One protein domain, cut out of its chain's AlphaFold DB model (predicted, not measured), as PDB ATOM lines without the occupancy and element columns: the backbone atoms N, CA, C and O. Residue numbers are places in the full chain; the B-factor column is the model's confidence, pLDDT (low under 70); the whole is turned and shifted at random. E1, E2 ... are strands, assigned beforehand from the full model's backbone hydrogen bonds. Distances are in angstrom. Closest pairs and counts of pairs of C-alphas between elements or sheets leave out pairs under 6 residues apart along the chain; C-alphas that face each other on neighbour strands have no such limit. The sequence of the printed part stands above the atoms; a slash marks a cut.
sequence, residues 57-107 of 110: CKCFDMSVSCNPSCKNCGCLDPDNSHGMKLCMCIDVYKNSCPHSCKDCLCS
ATOM      1  N   CYS A  57     183.344 231.116 306.728       88.50
ATOM      2  CA  CYS A  57     182.934 232.003 305.653       88.50
ATOM      3  C   CYS A  57     181.909 233.004 306.164       88.50
ATOM      4  O   CYS A  57     180.998 232.638 306.902       88.50
ATOM      5  N   LYS A  58     182.001 234.254 305.730       90.25
ATOM      6  CA  LYS A  58     181.070 235.311 306.108       90.25
ATOM      7  C   LYS A  58     180.559 236.038 304.876       90.25
ATOM      8  O   LYS A  58     181.315 236.294 303.939       90.25
ATOM      9  N   CYS A  59     179.269 236.351 304.906       88.94
ATOM     10  CA  CYS A  59     178.620 237.156 303.886       88.94
ATOM     11  C   CYS A  59     178.633 238.633 304.291       88.94
ATOM     12  O   CYS A  59     178.263 238.957 305.418       88.94
ATOM     13  N   PHE A  60     179.030 239.510 303.374       89.56
ATOM     14  CA  PHE A  60     179.130 240.957 303.590       89.56
ATOM     15  C   PHE A  60     178.050 241.753 302.854       89.56
ATOM     16  O   PHE A  60     178.066 242.982 302.882       89.56
ATOM     17  N   ASP A  61     177.086 241.065 302.239       89.06
ATOM     18  CA  ASP A  61     175.952 241.700 301.579       89.06
ATOM     19  C   ASP A  61     175.187 242.602 302.555       89.06
ATOM     20  O   ASP A  61     174.719 242.166 303.614       89.06
ATOM     21  N   MET A  62     175.030 243.862 302.153       89.19
ATOM     22  CA  MET A  62     174.203 244.839 302.849       89.19
ATOM     23  C   MET A  62     172.901 245.061 302.085       89.19
ATOM     24  O   MET A  62     172.892 245.296 300.876       89.19
ATOM     25  N   SER A  63     171.786 245.023 302.802       90.56
ATOM     26  CA  SER A  63     170.448 245.218 302.244       90.56
ATOM     27  C   SER A  63     169.533 245.911 303.244       90.56
ATOM     28  O   SER A  63     169.867 246.058 304.410       90.56
ATOM     29  N   VAL A  64     168.339 246.329 302.816       89.81
ATOM     30  CA  VAL A  64     167.376 247.006 303.711       89.81
ATOM     31  C   VAL A  64     166.896 246.097 304.859       89.81
ATOM     32  O   VAL A  64     166.442 246.564 305.900       89.81
ATOM     33  N   SER A  65     167.019 244.779 304.685       90.19
ATOM     34  CA  SER A  65     166.716 243.755 305.688       90.19
ATOM     35  C   SER A  65     167.641 242.552 305.515       90.19
ATOM     36  O   SER A  65     168.147 242.330 304.415       90.19
ATOM     37  N   CYS A  66     167.873 241.774 306.574       87.56
ATOM     38  CA  CYS A  66     168.625 240.523 306.459       87.56
ATOM     39  C   CYS A  66     167.797 239.405 305.820       87.56
ATOM     40  O   CYS A  66     166.571 239.369 305.924       87.56
ATOM     41  N   ASN A  67     168.495 238.443 305.217       84.00
ATOM     42  CA  ASN A  67     167.892 237.210 304.724       84.00
ATOM     43  C   ASN A  67     167.222 236.437 305.885       84.00
ATOM     44  O   ASN A  67     167.833 236.334 306.947       84.00
ATOM     45  N   PRO A  68     166.026 235.844 305.708       83.56
ATOM     46  CA  PRO A  68     165.360 235.051 306.749       83.56
ATOM     47  C   PRO A  68     166.169 233.841 307.239       83.56
ATOM     48  O   PRO A  68     165.938 233.357 308.342       83.56
ATOM     49  N   SER A  69     167.124 233.339 306.450       84.31
ATOM     50  CA  SER A  69     168.045 232.282 306.888       84.31
ATOM     51  C   SER A  69     169.156 232.779 307.824       84.31
ATOM     52  O   SER A  69     169.898 231.958 308.362       84.31
ATOM     53  N   CYS A  70     169.293 234.094 308.005       88.31
ATOM     54  CA  CYS A  70     170.256 234.706 308.908       88.31
ATOM     55  C   CYS A  70     169.738 234.675 310.353       88.31
ATOM     56  O   CYS A  70     168.672 235.213 310.649       88.31
ATOM     57  N   LYS A  71     170.509 234.078 311.263       90.06
ATOM     58  CA  LYS A  71     170.224 234.031 312.700       90.06
ATOM     59  C   LYS A  71     170.592 235.341 313.383       90.06
ATOM     60  O   LYS A  71     169.815 235.832 314.195       90.06
ATOM     61  N   ASN A  72     171.753 235.909 313.052       90.81
ATOM     62  CA  ASN A  72     172.231 237.161 313.637       90.81
ATOM     63  C   ASN A  72     172.282 238.274 312.595       90.81
ATOM     64  O   ASN A  72     173.190 238.334 311.766       90.81
ATOM     65  N   CYS A  73     171.321 239.190 312.672       90.50
ATOM     66  CA  CYS A  73     171.249 240.351 311.799       90.50
ATOM     67  C   CYS A  73     171.743 241.604 312.525       90.50
ATOM     68  O   CYS A  73     171.193 241.975 313.561       90.50
ATOM     69  N   GLY A  74     172.759 242.267 311.972       91.75
ATOM     70  CA  GLY A  74     173.186 243.589 312.415       91.75
ATOM     71  C   GLY A  74     172.624 244.648 311.489       91.75
ATOM     72  O   GLY A  74     172.886 244.589 310.292       91.75
ATOM     73  N   CYS A  75     171.887 245.617 312.023       91.50
ATOM     74  CA  CYS A  75     171.419 246.751 311.239       91.50
ATOM     75  C   CYS A  75     171.973 248.065 311.773       91.50
ATOM     76  O   CYS A  75     172.033 248.288 312.978       91.50
ATOM     77  N   LEU A  76     172.334 248.930 310.838       89.12
ATOM     78  CA  LEU A  76     172.666 250.319 311.049       89.12
ATOM     79  C   LEU A  76     171.422 251.130 310.702       89.12
ATOM     80  O   LEU A  76     170.995 251.188 309.542       89.12
ATOM     81  N   ASP A  77     170.815 251.704 311.733       86.75
ATOM     82  CA  ASP A  77     169.768 252.697 311.567       86.75
ATOM     83  C   ASP A  77     170.435 254.052 311.279       86.75
ATOM     84  O   ASP A  77     171.422 254.407 311.926       86.75
ATOM     85  N   PRO A  78     169.965 254.794 310.270       83.50
ATOM     86  CA  PRO A  78     170.549 256.078 309.924       83.50
ATOM     87  C   PRO A  78     170.259 257.101 311.026       83.50
ATOM     88  O   PRO A  78     169.126 257.216 311.486       83.50
ATOM     89  N   ASP A  79     171.263 257.905 311.383       76.81
ATOM     90  CA  ASP A  79     171.138 258.967 312.397       76.81
ATOM     91  C   ASP A  79     170.078 260.027 312.045       76.81
ATOM     92  O   ASP A  79     169.586 260.745 312.913       76.81
ATOM     93  N   ASN A  80     169.696 260.110 310.768       71.94
ATOM     94  CA  ASN A  80     168.646 260.989 310.276       71.94
ATOM     95  C   ASN A  80     167.509 260.158 309.676       71.94
ATOM     96  O   ASN A  80     167.751 259.273 308.853       71.94
ATOM     97  N   SER A  81     166.264 260.528 309.987       66.06
ATOM     98  CA  SER A  81     165.007 259.871 309.574       66.06
ATOM     99  C   SER A  81     164.782 259.734 308.055       66.06
ATOM    100  O   SER A  81     163.738 259.251 307.628       66.06
ATOM    101  N   HIS A  82     165.738 260.179 307.236       69.38
ATOM    102  CA  HIS A  82     165.727 260.131 305.775       69.38
ATOM    103  C   HIS A  82     166.707 259.107 305.175       69.38
ATOM    104  O   HIS A  82     166.774 258.987 303.952       69.38
ATOM    105  N   GLY A  83     167.482 258.380 305.987       68.94
ATOM    106  CA  GLY A  83     168.361 257.326 305.476       68.94
ATOM    107  C   GLY A  83     167.628 256.003 305.235       68.94
ATOM    108  O   GLY A  83     166.612 255.708 305.865       68.94
ATOM    109  N   MET A  84     168.168 255.168 304.346       77.44
ATOM    110  CA  MET A  84     167.761 253.764 304.268       77.44
ATOM    111  C   MET A  84     168.493 252.970 305.348       77.44
ATOM    112  O   MET A  84     169.715 253.057 305.460       77.44
ATOM    113  N   LYS A  85     167.743 252.185 306.125       86.44
ATOM    114  CA  LYS A  85     168.298 251.191 307.048       86.44
ATOM    115  C   LYS A  85     169.163 250.212 306.260       86.44
ATOM    116  O   LYS A  85     168.718 249.707 305.232       86.44
ATOM    117  N   LEU A  86     170.374 249.944 306.736       90.12
ATOM    118  CA  LEU A  86     171.261 248.943 306.146       90.12
ATOM    119  C   LEU A  86     171.475 247.817 307.143       90.12
ATOM    120  O   LEU A  86     171.886 248.042 308.273       90.12
ATOM    121  N   CYS A  87     171.193 246.601 306.716       90.75
ATOM    122  CA  CYS A  87     171.293 245.382 307.490       90.75
ATOM    123  C   CYS A  87     172.276 244.428 306.815       90.75
ATOM    124  O   CYS A  87     172.290 244.304 305.593       90.75
ATOM    125  N   MET A  88     173.067 243.735 307.625       91.94
ATOM    126  CA  MET A  88     174.049 242.744 307.203       91.94
ATOM    127  C   MET A  88     173.927 241.504 308.086       91.94
ATOM    128  O   MET A  88     173.700 241.597 309.297       91.94
ATOM    129  N   CYS A  89     174.104 240.330 307.484       89.94
ATOM    130  CA  CYS A  89     174.161 239.093 308.245       89.94
ATOM    131  C   CYS A  89     175.526 238.945 308.930       89.94
ATOM    132  O   CYS A  89     176.569 239.044 308.292       89.94
ATOM    133  N   ILE A  90     175.529 238.706 310.240       90.88
ATOM    134  CA  ILE A  90     176.752 238.544 311.039       90.88
ATOM    135  C   ILE A  90     177.162 237.065 311.126       90.88
ATOM    136  O   ILE A  90     178.276 236.762 311.548       90.88
ATOM    137  N   ASP A  91     176.289 236.147 310.702       89.94
ATOM    138  CA  ASP A  91     176.539 234.710 310.779       89.94
ATOM    139  C   ASP A  91     177.813 234.287 310.038       89.94
ATOM    140  O   ASP A  91     178.105 234.733 308.925       89.94
ATOM    141  N   VAL A  92     178.532 233.354 310.663       90.12
ATOM    142  CA  VAL A  92     179.677 232.666 310.071       90.12
ATOM    143  C   VAL A  92     179.229 231.275 309.628       90.12
ATOM    144  O   VAL A  92     178.797 230.441 310.429       90.12
ATOM    145  N   TYR A  93     179.322 231.030 308.329       87.94
ATOM    146  CA  TYR A  93     179.013 229.767 307.680       87.94
ATOM    147  C   TYR A  93     180.238 228.854 307.665       87.94
ATOM    148  O   TYR A  93     181.379 229.302 307.581       87.94
ATOM    149  N   LYS A  94     180.007 227.544 307.726       87.94
ATOM    150  CA  LYS A  94     181.073 226.546 307.591       87.94
ATOM    151  C   LYS A  94     181.219 226.179 306.117       87.94
ATOM    152  O   LYS A  94     180.226 225.802 305.502       87.94
ATOM    153  N   ASN A  95     182.439 226.217 305.586       80.38
ATOM    154  CA  ASN A  95     182.828 225.812 304.226       80.38
ATOM    155  C   ASN A  95     182.417 226.748 303.082       80.38
ATOM    156  O   ASN A  95     183.171 226.854 302.119       80.38
ATOM    157  N   SER A  96     181.242 227.381 303.136       88.12
ATOM    158  CA  SER A  96     180.756 228.245 302.048       88.12
ATOM    159  C   SER A  96     179.638 229.186 302.497       88.12
ATOM    160  O   SER A  96     178.833 228.823 303.353       88.12
ATOM    161  N   CYS A  97     179.529 230.357 301.864       88.00
ATOM    162  CA  CYS A  97     178.362 231.233 302.001       88.00
ATOM    163  C   CYS A  97     177.132 230.685 301.246       88.00
ATOM    164  O   CYS A  97     177.279 229.882 300.321       88.00
ATOM    165  N   PRO A  98     175.911 231.123 301.606       87.00
ATOM    166  CA  PRO A  98     174.706 230.807 300.843       87.00
ATOM    167  C   PRO A  98     174.758 231.396 299.425       87.00
ATOM    168  O   PRO A  98     175.326 232.463 299.216       87.00
ATOM    169  N   HIS A  99     174.092 230.750 298.462       86.06
ATOM    170  CA  HIS A  99     174.026 231.204 297.059       86.06
ATOM    171  C   HIS A  99     173.418 232.600 296.866       86.06
ATOM    172  O   HIS A  99     173.625 233.224 295.830       86.06
ATOM    173  N   SER A 100     172.640 233.076 297.838       84.19
ATOM    174  CA  SER A 100     172.091 234.431 297.844       84.19
ATOM    175  C   SER A 100     173.133 235.503 298.168       84.19
ATOM    176  O   SER A 100     172.835 236.673 297.955       84.19
ATOM    177  N   CYS A 101     174.305 235.116 298.681       86.31
ATOM    178  CA  CYS A 101     175.391 236.018 299.031       86.31
ATOM    179  C   CYS A 101     176.231 236.375 297.800       86.31
ATOM    180  O   CYS A 101     176.760 235.478 297.139       86.31
ATOM    181  N   LYS A 102     176.381 237.668 297.515       87.62
ATOM    182  CA  LYS A 102     177.225 238.184 296.431       87.62
ATOM    183  C   LYS A 102     178.670 238.364 296.887       87.62
ATOM    184  O   LYS A 102     179.577 237.920 296.189       87.62
ATOM    185  N   ASP A 103     178.867 238.941 298.069       87.50
ATOM    186  CA  ASP A 103     180.171 239.219 298.660       87.50
ATOM    187  C   ASP A 103     180.459 238.256 299.815       87.50
ATOM    188  O   ASP A 103     180.096 238.479 300.972       87.50
ATOM    189  N   CYS A 104     181.135 237.152 299.491       88.44
ATOM    190  CA  CYS A 104     181.552 236.136 300.453       88.44
ATOM    191  C   CYS A 104     183.067 236.161 300.666       88.44
ATOM    192  O   CYS A 104     183.831 236.086 299.704       88.44
ATOM    193  N   LEU A 105     183.501 236.162 301.928       89.56
ATOM    194  CA  LEU A 105     184.898 235.927 302.296       89.56
ATOM    195  C   LEU A 105     184.995 234.643 303.113       89.56
ATOM    196  O   LEU A 105     184.259 234.484 304.083       89.56
ATOM    197  N   CYS A 106     185.928 233.766 302.756       88.38
ATOM    198  CA  CYS A 106     186.292 232.594 303.546       88.38
ATOM    199  C   CYS A 106     187.764 232.703 303.939       88.38
ATOM    200  O   CYS A 106     188.625 232.838 303.071       88.38
ATOM    201  N   SER A 107     188.051 232.661 305.234       83.75
ATOM    202  CA  SER A 107     189.398 232.826 305.782       83.75
ATOM    203  C   SER A 107     189.505 232.084 307.105       83.75
ATOM    204  O   SER A 107     188.502 231.883 307.776       83.75
TER     205      SER A 107
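Overview. This is residues 57 to 107 of the 110 residues of an uncharacterized protein of Arachis hypogaea (UniProt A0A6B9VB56). What is the shape? With little regular structure, it is a rod: a small sheet, E4, E1, E5, near one end, and the hairpin E2 and E3 reaching towards the other, where residues 77 to 85 turn. What builds it? The printed part has 51 residues, of which 17 are in named elements, and these are all strand in class: E1 to E5 in chain order, with no named helix and both sheets antiparallel. How large is it? It is only just compact, close to loose: radius of gyration of the C-alphas 11.8 A, spans 39 by 17 by 16 A.

Arrangement. What neighbours the first strand? E1, residues 57 to 59, has antiparallel edge strands E4, residues 92 to 94, with N 57 and O 93 at 2.8 A, and E5, residues 104 to 106, with N 58 and O 105 at 2.8 A. And the hairpin? E2, residues 73 to 76, and E3, residues 86 to 89, have N 74 and O 88 at 2.9 A, within hydrogen-bond range. E3 runs on into E4 at 32 degrees.

Along the chain. Where does E1 begin? C-alpha 57 is at (182.934, 232.003, 305.653). Which strands are longer? E2 spans 10.1 A and E3 10.5 A.

Size, cuts and confidence. Which link is long? E1 to E2, 13 residues. Where is confidence low? Residues 81 to 83 are under 70.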